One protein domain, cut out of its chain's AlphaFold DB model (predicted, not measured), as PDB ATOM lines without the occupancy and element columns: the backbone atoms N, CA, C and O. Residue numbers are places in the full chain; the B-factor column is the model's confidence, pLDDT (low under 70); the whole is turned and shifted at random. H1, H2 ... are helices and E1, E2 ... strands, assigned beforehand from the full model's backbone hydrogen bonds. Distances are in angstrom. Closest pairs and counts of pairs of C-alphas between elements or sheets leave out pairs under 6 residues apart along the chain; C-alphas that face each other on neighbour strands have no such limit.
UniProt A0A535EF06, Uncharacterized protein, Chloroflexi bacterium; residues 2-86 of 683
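Overview. This is residues 2 to 86 of the 683 residues of an uncharacterized protein of Chloroflexi bacterium (UniProt A0A535EF06). A small body is made of two short parallel strands, E3 and E4, with helix H3 packed over one face of the pair and the short helix H2 next to H3; from this body a two-stranded hairpin, E1 and E2, reaches away on one side, and the short helix H1 lies off on another side in a wide loop near the beginning of the printed part. A long stretch with no named element, residues 53 to 67, joins E3 to H3. The printed part has 85 residues, with three named helices and four named strands in the order H1, E1, E2, H2, E3, H3, E4; E1 and E2 form an antiparallel sheet, E3 and E4 a parallel one. The class is mixed, helices and strands, with 43 residues in named elements. The whole is compact, with a radius of gyration of the C-alphas of 12.8 A and spans of 35 by 33 by 23 A.

Along the chain. H1 is residues 10 to 15, beginning at C-alpha 10 (24.239, -34.399, -20.753). E1 is residues 24 to 29, 15.2 A from first to last C-alpha, and E2 is residues 32 to 37, 16.7 A. H2 is residues 39 to 45, 9.9 A, and E3 is residues 49 to 52, 9.8 A. H3 is residues 68 to 77, 14.3 A, beginning at C-alpha 68 (41.277, -15.662, -21.697). E4 is residues 81 to 84, 10.0 A, ending at C-alpha 84 (31.985, -15.862, -17.508).

Arrangement. H1 is apart from E2, H2, E3, H3 and E4. E1 and E2 form a hairpin, antiparallel at 145 degrees between their directions; N 27 and O 34 are 2.8 A apart, within hydrogen-bond range. E2 is apart from E3, but only just, with the closest C-alphas 8.1 A apart. H2 and H3 only just touch, with 3 pairs of C-alphas within 8 A; the closest are those of Leu 39 and Asp 71, 6.7 A apart. Their lines stand at a shallow tilt of 31 degrees, and they run the same way. E3 and E4 are parallel, at 25 degrees; N 50 and O 81 are 2.8 A apart, within hydrogen-bond range. E3, H3 and E4 form a strand-helix-strand unit, two parallel neighbour strands with a helix between them along the chain, and its crossover is right-handed. The closest C-alphas of H3 and E4 are those of Arg 76 and Val 82, 6.9 A apart; those of E3 and H3 are Val 52 and Val 72, 7.7 A apart. In H1, H2 and H3 every O i to N i+4 pair is within hydrogen-bond range.

Size, cuts and confidence. The two C-alphas farthest apart are those of Gly 31 and Gly 79, 36.9 A. The printed part has no cut. The link from E3 to H3 is long, 15 residues; the link from H1 to E1 is short, and the others are tight. The mean pLDDT of the printed part is 89.1, and residues 2 and 8 are under 70.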
ATOM      1  N   ALA A   2      30.275 -17.836 -27.172       69.12
ATOM      2  CA  ALA A   2      31.638 -17.673 -27.663       69.12
ATOM      3  C   ALA A   2      32.500 -18.889 -27.289       69.12
ATOM      4  O   ALA A   2      33.110 -19.493 -28.163       69.12
ATOM      5  N   TYR A   3      32.469 -19.316 -26.022       85.94
ATOM      6  CA  TYR A   3      33.135 -20.532 -25.557       85.94
ATOM      7  C   TYR A   3      32.445 -21.084 -24.305       85.94
ATOM      8  O   TYR A   3      32.262 -20.358 -23.333       85.94
ATOM      9  N   VAL A   4      32.050 -22.359 -24.311       85.50
ATOM     10  CA  VAL A   4      31.464 -23.039 -23.140       85.50
ATOM     11  C   VAL A   4      32.064 -24.427 -23.022       85.50
ATOM     12  O   VAL A   4      32.048 -25.163 -24.012       85.50
ATOM     13  N   GLU A   5      32.543 -24.796 -21.833       82.81
ATOM     14  CA  GLU A   5      33.058 -26.137 -21.578       82.81
ATOM     15  C   GLU A   5      31.966 -27.016 -20.955       82.81
ATOM     16  O   GLU A   5      31.478 -26.795 -19.845       82.81
ATOM     17  N   THR A   6      31.531 -28.029 -21.704       78.00
ATOM     18  CA  THR A   6      30.419 -28.887 -21.272       78.00
ATOM     19  C   THR A   6      30.884 -30.089 -20.469       78.00
ATOM     20  O   THR A   6      30.072 -30.651 -19.724       78.00
ATOM     21  N   TYR A   7      32.160 -30.480 -20.585       74.88
ATOM     22  CA  TYR A   7      32.719 -31.681 -19.962       74.88
ATOM     23  C   TYR A   7      31.862 -32.941 -20.205       74.88
ATOM     24  O   TYR A   7      31.677 -33.752 -19.294       74.88
ATOM     25  N   ASP A   8      31.256 -33.048 -21.392       67.44
ATOM     26  CA  ASP A   8      30.329 -34.117 -21.800       67.44
ATOM     27  C   ASP A   8      29.123 -34.321 -20.866       67.44
ATOM     28  O   ASP A   8      28.520 -35.395 -20.802       67.44
ATOM     29  N   ARG A   9      28.731 -33.287 -20.113       76.38
ATOM     30  CA  ARG A   9      27.620 -33.373 -19.158       76.38
ATOM     31  C   ARG A   9      26.283 -33.294 -19.904       76.38
ATOM     32  O   ARG A   9      25.938 -32.211 -20.384       76.38
ATOM     33  N   PRO A  10      25.442 -34.354 -19.911       72.94
ATOM     34  CA  PRO A  10      24.239 -34.399 -20.753       72.94
ATOM     35  C   PRO A  10      23.252 -33.256 -20.495       72.94
ATOM     36  O   PRO A  10      22.669 -32.706 -21.423       72.94
ATOM     37  N   ARG A  11      23.099 -32.853 -19.228       71.94
ATOM     38  CA  ARG A  11      22.223 -31.733 -18.851       71.94
ATOM     39  C   ARG A  11      22.775 -30.379 -19.276       71.94
ATOM     40  O   ARG A  11      21.998 -29.508 -19.632       71.94
ATOM     41  N   THR A  12      24.093 -30.192 -19.235       78.19
ATOM     42  CA  THR A  12      24.713 -28.949 -19.708       78.19
ATOM     43  C   THR A  12      24.566 -28.846 -21.219       78.19
ATOM     44  O   THR A  12      24.160 -27.800 -21.701       78.19
ATOM     45  N   VAL A  13      24.782 -29.947 -21.945       81.00
ATOM     46  CA  VAL A  13      24.556 -30.025 -23.397       81.00
ATOM     47  C   VAL A  13      23.100 -29.711 -23.754       81.00
ATOM     48  O   VAL A  13      22.837 -28.989 -24.710       81.00
ATOM     49  N   GLU A  14      22.138 -30.201 -22.970       81.38
ATOM     50  CA  GLU A  14      20.723 -29.881 -23.166       81.38
ATOM     51  C   GLU A  14      20.413 -28.389 -22.970       81.38
ATOM     52  O   GLU A  14      19.633 -27.838 -23.745       81.38
ATOM     53  N   LEU A  15      21.059 -27.720 -22.006       82.12
ATOM     54  CA  LEU A  15      20.917 -26.274 -21.787       82.12
ATOM     55  C   LEU A  15      21.488 -25.424 -22.933       82.12
ATOM     56  O   LEU A  15      21.125 -24.257 -23.048       82.12
ATOM     57  N   LEU A  16      22.343 -25.989 -23.793       82.62
ATOM     58  CA  LEU A  16      22.843 -25.291 -24.983       82.62
ATOM     59  C   LEU A  16      21.808 -25.237 -26.115       82.62
ATOM     60  O   LEU A  16      21.972 -24.472 -27.066       82.62
ATOM     61  N   ARG A  17      20.742 -26.049 -26.052       80.31
ATOM     62  CA  ARG A  17      19.719 -26.075 -27.103       80.31
ATOM     63  C   ARG A  17      19.024 -24.718 -27.195       80.31
ATOM     64  O   ARG A  17      18.449 -24.239 -26.225       80.31
ATOM     65  N   GLY A  18      19.035 -24.140 -28.394       82.38
ATOM     66  CA  GLY A  18      18.433 -22.834 -28.672       82.38
ATOM     67  C   GLY A  18      19.403 -21.653 -28.581       82.38
ATOM     68  O   GLY A  18      18.993 -20.535 -28.880       82.38
ATOM     69  N   LEU A  19      20.674 -21.880 -28.230       88.94
ATOM     70  CA  LEU A  19      21.720 -20.859 -28.271       88.94
ATOM     71  C   LEU A  19      22.573 -20.999 -29.542       88.94
ATOM     72  O   LEU A  19      22.944 -22.103 -29.936       88.94
ATOM     73  N   GLU A  20      22.910 -19.873 -30.174       90.19
ATOM     74  CA  GLU A  20      23.879 -19.825 -31.277       90.19
ATOM     75  C   GLU A  20      25.276 -20.185 -30.746       90.19
ATOM     76  O   GLU A  20      25.740 -19.580 -29.774       90.19
ATOM     77  N   VAL A  21      25.952 -21.157 -31.364       88.88
ATOM     78  CA  VAL A  21      27.280 -21.637 -30.948       88.88
ATOM     79  C   VAL A  21      28.324 -21.246 -31.983       88.88
ATOM     80  O   VAL A  21      28.223 -21.653 -33.138       88.88
ATOM     81  N   MET A  22      29.328 -20.472 -31.564       89.06
ATOM     82  CA  MET A  22      30.463 -20.128 -32.417       89.06
ATOM     83  C   MET A  22      31.404 -21.335 -32.571       89.06
ATOM     84  O   MET A  22      31.599 -22.078 -31.603       89.06
ATOM     85  N   PRO A  23      31.989 -21.554 -33.762       88.00
ATOM     86  CA  PRO A  23      32.981 -22.605 -33.959       88.00
ATOM     87  C   PRO A  23      34.234 -22.340 -33.112       88.00
ATOM     88  O   PRO A  23      34.651 -21.197 -32.943       88.00
ATOM     89  N   ARG A  24      34.832 -23.414 -32.583       91.06
ATOM     90  CA  ARG A  24      36.083 -23.359 -31.811       91.06
ATOM     91  C   ARG A  24      37.288 -23.322 -32.758       91.06
ATOM     92  O   ARG A  24      37.283 -23.988 -33.795       91.06
ATOM     93  N   THR A  25      38.340 -22.600 -32.386       90.94
ATOM     94  CA  THR A  25      39.616 -22.601 -33.110       90.94
ATOM     95  C   THR A  25      40.460 -23.793 -32.660       90.94
ATOM     96  O   THR A  25      40.753 -23.940 -31.478       90.94
ATOM     97  N   ALA A  26      40.876 -24.643 -33.601       90.12
ATOM     98  CA  ALA A  26      41.755 -25.778 -33.328       90.12
ATOM     99  C   ALA A  26      43.233 -25.370 -33.459       90.12
ATOM    100  O   ALA A  26      43.677 -24.973 -34.538       90.12
ATOM    101  N   VAL A  27      44.010 -25.501 -32.381       88.81
ATOM    102  CA  VAL A  27      45.428 -25.118 -32.321       88.81
ATOM    103  C   VAL A  27      46.300 -26.348 -32.036       88.81
ATOM    104  O   VAL A  27      46.188 -26.948 -30.965       88.81
ATOM    105  N   PRO A  28      47.192 -26.763 -32.956       87.69
ATOM    106  CA  PRO A  28      48.091 -27.888 -32.721       87.69
ATOM    107  C   PRO A  28      49.211 -27.504 -31.743       87.69
ATOM    108  O   PRO A  28      49.973 -26.567 -31.977       87.69
ATOM    109  N   TYR A  29      49.359 -28.264 -30.659       84.50
ATOM    110  CA  TYR A  29      50.366 -28.028 -29.628       84.50
ATOM    111  C   TYR A  29      50.903 -29.339 -29.037       84.50
ATOM    112  O   TYR A  29      50.148 -30.168 -28.536       84.50
ATOM    113  N   ARG A  30      52.233 -29.528 -29.081       79.06
ATOM    114  CA  ARG A  30      52.955 -30.691 -28.512       79.06
ATOM    115  C   ARG A  30      52.346 -32.065 -28.861       79.06
ATOM    116  O   ARG A  30      52.341 -32.969 -28.032       79.06
ATOM    117  N   GLY A  31      51.858 -32.230 -30.092       82.25
ATOM    118  CA  GLY A  31      51.257 -33.486 -30.569       82.25
ATOM    119  C   GLY A  31      49.789 -33.699 -30.177       82.25
ATOM    120  O   GLY A  31      49.242 -34.757 -30.466       82.25
ATOM    121  N   THR A  32      49.144 -32.705 -29.561       86.06
ATOM    122  CA  THR A  32      47.702 -32.673 -29.263       86.06
ATOM    123  C   THR A  32      47.041 -31.463 -29.921       86.06
ATOM    124  O   THR A  32      47.697 -30.443 -30.121       86.06
ATOM    125  N   THR A  33      45.754 -31.551 -30.254       87.00
ATOM    126  CA  THR A  33      44.972 -30.402 -30.732       87.00
ATOM    127  C   THR A  33      44.249 -29.782 -29.546       87.00
ATOM    128  O   THR A  33      43.486 -30.470 -28.871       87.00
ATOM    129  N   LEU A  34      44.515 -28.507 -29.280       87.38
ATOM    130  CA  LEU A  34      43.793 -27.710 -28.296       87.38
ATOM    131  C   LEU A  34      42.627 -27.005 -28.987       87.38
ATOM    132  O   LEU A  34      42.754 -26.596 -30.140       87.38
ATOM    133  N   GLU A  35      41.506 -26.860 -28.292       90.12
ATOM    134  CA  GLU A  35      40.358 -26.100 -28.779       90.12
ATOM    135  C   GLU A  35      40.235 -24.801 -27.990       90.12
ATOM    136  O   GLU A  35      40.280 -24.810 -26.763       90.12
ATOM    137  N   GLU A  36      40.083 -23.687 -28.698       92.19
ATOM    138  CA  GLU A  36      40.060 -22.347 -28.118       92.19
ATOM    139  C   GLU A  36      38.900 -21.510 -28.657       92.19
ATOM    140  O   GLU A  36      38.253 -21.854 -29.651       92.19
ATOM    141  N   MET A  37      38.629 -20.397 -27.980       93.81
ATOM    142  CA  MET A  37      37.657 -19.407 -28.431       93.81
ATOM    143  C   MET A  37      38.160 -18.681 -29.684       93.81
ATOM    144  O   MET A  37      39.267 -18.144 -29.691       93.81
ATOM    145  N   ASP A  38      37.312 -18.578 -30.709       93.62
ATOM    146  CA  ASP A  38      37.583 -17.730 -31.871       93.62
ATOM    147  C   ASP A  38      37.187 -16.273 -31.574       93.62
ATOM    148  O   ASP A  38      36.062 -15.841 -31.839       93.62
ATOM    149  N   LEU A  39      38.103 -15.518 -30.958       93.88
ATOM    150  CA  LEU A  39      37.865 -14.121 -30.573       93.88
ATOM    151  C   LEU A  39      37.479 -13.245 -31.775       93.88
ATOM    152  O   LEU A  39      36.550 -12.442 -31.682       93.88
ATOM    153  N   GLU A  40      38.164 -13.400 -32.906       93.31
ATOM    154  CA  GLU A  40      37.943 -12.561 -34.088       93.31
ATOM    155  C   GLU A  40      36.574 -12.848 -34.720       93.31
ATOM    156  O   GLU A  40      35.860 -11.914 -35.099       93.31
ATOM    157  N   ALA A  41      36.139 -14.112 -34.756       92.94
ATOM    158  CA  ALA A  41      34.796 -14.457 -35.212       92.94
ATOM    159  C   ALA A  41      33.703 -13.887 -34.292       92.94
ATOM    160  O   ALA A  41      32.671 -13.417 -34.780       92.94
ATOM    161  N   VAL A  42      33.919 -13.885 -32.971       93.81
ATOM    162  CA  VAL A  42      32.971 -13.298 -32.005       93.81
ATOM    163  C   VAL A  42      32.892 -11.779 -32.179       93.81
ATOM    164  O   VAL A  42      31.791 -11.226 -32.236       93.81
ATOM    165  N   LEU A  43      34.034 -11.102 -32.333       93.50
ATOM    166  CA  LEU A  43      34.091  -9.660 -32.591       93.50
ATOM    167  C   LEU A  43      33.414  -9.291 -33.913       93.50
ATOM    168  O   LEU A  43      32.647  -8.332 -33.957       93.50
ATOM    169  N   ALA A  44      33.630 -10.071 -34.974       93.75
ATOM    170  CA  ALA A  44      32.970  -9.864 -36.262       93.75
ATOM    171  C   ALA A  44      31.445 -10.050 -36.169       93.75
ATOM    172  O   ALA A  44      30.685  -9.315 -36.803       93.75
ATOM    173  N   ARG A  45      30.990 -11.004 -35.347       93.69
ATOM    174  CA  ARG A  45      29.568 -11.289 -35.107       93.69
ATOM    175  C   ARG A  45      28.857 -10.201 -34.294       93.69
ATOM    176  O   ARG A  45      27.636 -10.078 -34.430       93.69
ATOM    177  N   ARG A  46      29.584  -9.449 -33.458       91.25
ATOM    178  CA  ARG A  46      29.068  -8.387 -32.568       91.25
ATOM    179  C   ARG A  46      27.798  -8.799 -31.796       91.25
ATOM    180  O   ARG A  46      26.747  -8.183 -31.984       91.25
ATOM    181  N   PRO A  47      27.838  -9.877 -30.994       93.94
ATOM    182  CA  PRO A  47      26.692 -10.248 -30.172       93.94
ATOM    183  C   PRO A  47      26.448  -9.203 -29.074       93.94
ATOM    184  O   PRO A  47      27.387  -8.559 -28.623       93.94
ATOM    185  N   GLU A  48      25.204  -9.078 -28.609       90.94
ATOM    186  CA  GLU A  48      24.907  -8.291 -27.401       90.94
ATOM    187  C   GLU A  48      25.509  -8.967 -26.162       90.94
ATOM    188  O   GLU A  48      26.131  -8.304 -25.345       90.94
ATOM    189  N   ILE A  49      25.388 -10.300 -26.070       93.19
ATOM    190  CA  ILE A  49      25.896 -11.101 -24.950       93.19
ATOM    191  C   ILE A  49      26.748 -12.271 -25.465       93.19
ATOM    192  O   ILE A  49      26.305 -13.069 -26.302       93.19
ATOM    193  N   ALA A  50      27.947 -12.434 -24.910       94.50
ATOM    194  CA  ALA A  50      28.834 -13.570 -25.124       94.50
ATOM    195  C   ALA A  50      28.990 -14.411 -23.844       94.50
ATOM    196  O   ALA A  50      29.286 -13.902 -22.767       94.50
ATOM    197  N   LEU A  51      28.819 -15.731 -23.968       95.19
ATOM    198  CA  LEU A  51      29.152 -16.689 -22.906       95.19
ATOM    199  C   LEU A  51      30.588 -17.173 -23.119       95.19
ATOM    200  O   LEU A  51      30.865 -17.706 -24.201       95.19
ATOM    201  N   VAL A  52      31.458 -16.977 -22.127       95.25
ATOM    202  CA  VAL A  52      32.884 -17.338 -22.162       95.25
ATOM    203  C   VAL A  52      33.248 -18.084 -20.881       95.25
ATOM    204  O   VAL A  52      33.291 -17.501 -19.811       95.25
ATOM    205  N   ASP A  53      33.498 -19.383 -20.962       92.75
ATOM    206  CA  ASP A  53      33.823 -20.197 -19.790       92.75
ATOM    207  C   ASP A  53      35.320 -20.146 -19.423       92.75
ATOM    208  O   ASP A  53      36.176 -19.892 -20.275       92.75
ATOM    209  N   GLU A  54      35.636 -20.419 -18.155       91.12
ATOM    210  CA  GLU A  54      37.002 -20.511 -17.607       91.12
ATOM    211  C   GLU A  54      37.859 -19.237 -17.758       91.12
ATOM    212  O   GLU A  54      38.886 -19.215 -18.432       91.12
ATOM    213  N   LEU A  55      37.490 -18.161 -17.059       94.75
ATOM    214  CA  LEU A  55      38.147 -16.847 -17.167       94.75
ATOM    215  C   LEU A  55      39.672 -16.860 -16.921       94.75
ATOM    216  O   LEU A  55      40.408 -16.039 -17.468       94.75
ATOM    217  N   ALA A  56      40.149 -17.776 -16.075       94.38
ATOM    218  CA  ALA A  56      41.562 -17.903 -15.712       94.38
ATOM    219  C   ALA A  56      42.415 -18.679 -16.735       94.38
ATOM    220  O   ALA A  56      43.643 -18.733 -16.582       94.38
ATOM    221  N   HIS A  57      41.771 -19.269 -17.748       94.19
ATOM    222  CA  HIS A  57      42.394 -20.140 -18.738       94.19
ATOM    223  C   HIS A  57      43.585 -19.473 -19.430       94.19
ATOM    224  O   HIS A  57      43.588 -18.272 -19.737       94.19
ATOM    225  N   THR A  58      44.618 -20.273 -19.669       93.62
ATOM    226  CA  THR A  58      45.798 -19.884 -20.439       93.62
ATOM    227  C   THR A  58      45.626 -20.321 -21.880       93.62
ATOM    228  O   THR A  58      45.680 -21.510 -22.180       93.62
ATOM    229  N   ASN A  59      45.468 -19.345 -22.768       92.75
ATOM    230  CA  ASN A  59      45.222 -19.594 -24.180       92.75
ATOM    231  C   ASN A  59      46.382 -20.356 -24.833       92.75
ATOM    232  O   ASN A  59      47.555 -20.188 -24.471       92.75
ATOM    233  N   ALA A  60      46.053 -21.162 -25.841       91.81
ATOM    234  CA  ALA A  60      47.039 -21.857 -26.654       91.81
ATOM    235  C   ALA A  60      48.084 -20.885 -27.258       91.81
ATOM    236  O   ALA A  60      47.742 -19.780 -27.697       91.81
ATOM    237  N   PRO A  61      49.372 -21.280 -27.326       86.19
ATOM    238  CA  PRO A  61      50.414 -20.442 -27.912       86.19
ATOM    239  C   PRO A  61      50.118 -20.073 -29.370       86.19
ATOM    240  O   PRO A  61      49.717 -20.924 -30.159       86.19
ATOM    241  N   GLY A  62      50.380 -18.816 -29.737       84.38
ATOM    242  CA  GLY A  62      50.146 -18.295 -31.090       84.38
ATOM    243  C   GLY A  62      48.816 -17.559 -31.268       84.38
ATOM    244  O   GLY A  62      48.613 -16.945 -32.312       84.38
ATOM    245  N   LEU A  63      47.942 -17.565 -30.256       91.56
ATOM    246  CA  LEU A  63      46.763 -16.701 -30.209       91.56
ATOM    247  C   LEU A  63      47.121 -15.265 -29.796       91.56
ATOM    248  O   LEU A  63      48.196 -15.001 -29.254       91.56
ATOM    249  N   ARG A  64      46.202 -14.331 -30.071       92.62
ATOM    250  CA  ARG A  64      46.376 -12.884 -29.857       92.62
ATOM    251  C   ARG A  64      46.736 -12.530 -28.413       92.62
ATOM    252  O   ARG A  64      47.600 -11.686 -28.187       92.62
ATOM    253  N   HIS A  65      46.080 -13.170 -27.451       94.62
ATOM    254  CA  HIS A  65      46.302 -12.950 -26.027       94.62
ATOM    255  C   HIS A  65      46.733 -14.240 -25.331       94.62
ATOM    256  O   HIS A  65      46.326 -15.333 -25.716       94.62
ATOM    257  N   ALA A  66      47.545 -14.105 -24.279       93.44
ATOM    258  CA  ALA A  66      48.045 -15.241 -23.505       93.44
ATOM    259  C   ALA A  66      47.013 -15.771 -22.495       93.44
ATOM    260  O   ALA A  66      47.117 -16.910 -22.037       93.44
ATOM    261  N   LYS A  67      46.042 -14.940 -22.106       94.75
ATOM    262  CA  LYS A  67      45.036 -15.257 -21.093       94.75
ATOM    263  C   LYS A  67      43.634 -14.943 -21.590       94.75
ATOM    264  O   LYS A  67      43.409 -13.862 -22.128       94.75
ATOM    265  N   ARG A  68      42.676 -15.821 -21.281       95.62
ATOM    266  CA  ARG A  68      41.277 -15.662 -21.697       95.62
ATOM    267  C   ARG A  68      40.618 -14.399 -21.146       95.62
ATOM    268  O   ARG A  68      39.825 -13.771 -21.837       95.62
ATOM    269  N   TRP A  69      40.983 -13.958 -19.941       95.38
ATOM    270  CA  TRP A  69      40.479 -12.687 -19.408       95.38
ATOM    271  C   TRP A  69      40.857 -11.464 -20.258       95.38
ATOM    272  O   TRP A  69      40.114 -10.491 -20.258       95.38
ATOM    273  N   GLN A  70      41.959 -11.512 -21.016       96.25
ATOM    274  CA  GLN A  70      42.340 -10.439 -21.944       96.25
ATOM    275  C   GLN A  70      41.454 -10.446 -23.197       96.25
ATOM    276  O   GLN A  70      41.105  -9.388 -23.719       96.25
ATOM    277  N   ASP A  71      41.049 -11.635 -23.661       95.69
ATOM    278  CA  ASP A  71      40.053 -11.754 -24.729       95.69
ATOM    279  C   ASP A  71      38.705 -11.190 -24.263       95.69
ATOM    280  O   ASP A  71      38.048 -10.457 -24.995       95.69
ATOM    281  N   VAL A  72      38.315 -11.485 -23.018       95.38
ATOM    282  CA  VAL A  72      37.099 -10.942 -22.395       95.38
ATOM    283  C   VAL A  72      37.164  -9.420 -22.263       95.38
ATOM    284  O   VAL A  72      36.186  -8.758 -22.593       95.38
ATOM    285  N   GLU A  73      38.295  -8.849 -21.838       93.56
ATOM    286  CA  GLU A  73      38.493  -7.390 -21.837       93.56
ATOM    287  C   GLU A  73      38.336  -6.811 -23.256       93.56
ATOM    288  O   GLU A  73      37.611  -5.839 -23.436       93.56
ATOM    289  N   THR A  74      38.887  -7.470 -24.281       95.06
ATOM    290  CA  THR A  74      38.734  -7.042 -25.685       95.06
ATOM    291  C   THR A  74      37.274  -7.080 -26.158       95.06
ATOM    292  O   THR A  74      36.834  -6.192 -26.888       95.06
ATOM    293  N   LEU A  75      36.500  -8.091 -25.746       93.50
ATOM    294  CA  LEU A  75      35.062  -8.166 -26.030       93.50
ATOM    295  C   LEU A  75      34.289  -7.037 -25.330       93.50
ATOM    296  O   LEU A  75      33.449  -6.394 -25.961       93.50
ATOM    297  N   ARG A  76      34.608  -6.755 -24.060       91.12
ATOM    298  CA  ARG A  76      33.993  -5.657 -23.295       91.12
ATOM    299  C   ARG A  76      34.303  -4.294 -23.909       91.12
ATOM    300  O   ARG A  76      33.390  -3.491 -24.077       91.12
ATOM    301  N   ASP A  77      35.547  -4.059 -24.325       91.81
ATOM    302  CA  ASP A  77      35.962  -2.822 -25.001       91.81
ATOM    303  C   ASP A  77      35.232  -2.613 -26.341       91.81
ATOM    304  O   ASP A  77      35.011  -1.481 -26.774       91.81
ATOM    305  N   ALA A  78      34.803  -3.702 -26.989       90.69
ATOM    306  CA  ALA A  78      33.977  -3.672 -28.197       90.69
ATOM    307  C   ALA A  78      32.469  -3.474 -27.921       90.69
ATOM    308  O   ALA A  78      31.679  -3.410 -28.870       90.69
ATOM    309  N   GLY A  79      32.068  -3.363 -26.651       88.75
ATOM    310  CA  GLY A  79      30.682  -3.181 -26.216       88.75
ATOM    311  C   GLY A  79      29.856  -4.470 -26.176       88.75
ATOM    312  O   GLY A  79      28.641  -4.400 -26.333       88.75
ATOM    313  N   VAL A  80      30.499  -5.632 -26.025       92.25
ATOM    314  CA  VAL A  80      29.829  -6.930 -25.849       92.25
ATOM    315  C   VAL A  80      29.739  -7.253 -24.357       92.25
ATOM    316  O   VAL A  80      30.766  -7.293 -23.675       92.25
ATOM    317  N   ASP A  81      28.541  -7.555 -23.855       91.25
ATOM    318  CA  ASP A  81      28.368  -8.036 -22.483       91.25
ATOM    319  C   ASP A  81      28.886  -9.474 -22.372       91.25
ATOM    320  O   ASP A  81      28.572 -10.331 -23.201       91.25
ATOM    321  N   VAL A  82      29.676  -9.778 -21.341       94.19
ATOM    322  CA  VAL A  82      30.282 -11.108 -21.179       94.19
ATOM    323  C   VAL A  82      29.831 -11.762 -19.880       94.19
ATOM    324  O   VAL A  82      30.034 -11.222 -18.796       94.19
ATOM    325  N   ILE A  83      29.287 -12.975 -19.986       94.38
ATOM    326  CA  ILE A  83      29.024 -13.854 -18.842       94.38
ATOM    327  C   ILE A  83      30.122 -14.910 -18.804       94.38
ATOM    328  O   ILE A  83      30.298 -15.666 -19.763       94.38
ATOM    329  N   SER A  84      30.840 -14.971 -17.682       95.25
ATOM    330  CA  SER A  84      31.985 -15.862 -17.508       95.25
ATOM    331  C   SER A  84      31.947 -16.615 -16.187       95.25
ATOM    332  O   SER A  84      31.284 -16.199 -15.238       95.25
ATOM    333  N   THR A  85      32.682 -17.727 -16.111       94.19
ATOM    334  CA  THR A  85      32.860 -18.489 -14.868       94.19
ATOM    335  C   THR A  85      34.322 -18.500 -14.425       94.19
ATOM    336  O   THR A  85      35.243 -18.424 -15.242       94.19
ATOM    337  N   VAL A  86      34.547 -18.570 -13.112       93.81
ATOM    338  CA  VAL A  86      35.879 -18.729 -12.524       93.81
ATOM    339  C   VAL A  86      35.780 -19.460 -11.187       93.81
ATOM    340  O   VAL A  86      34.895 -19.188 -10.377       93.81
TER     341      VAL A  86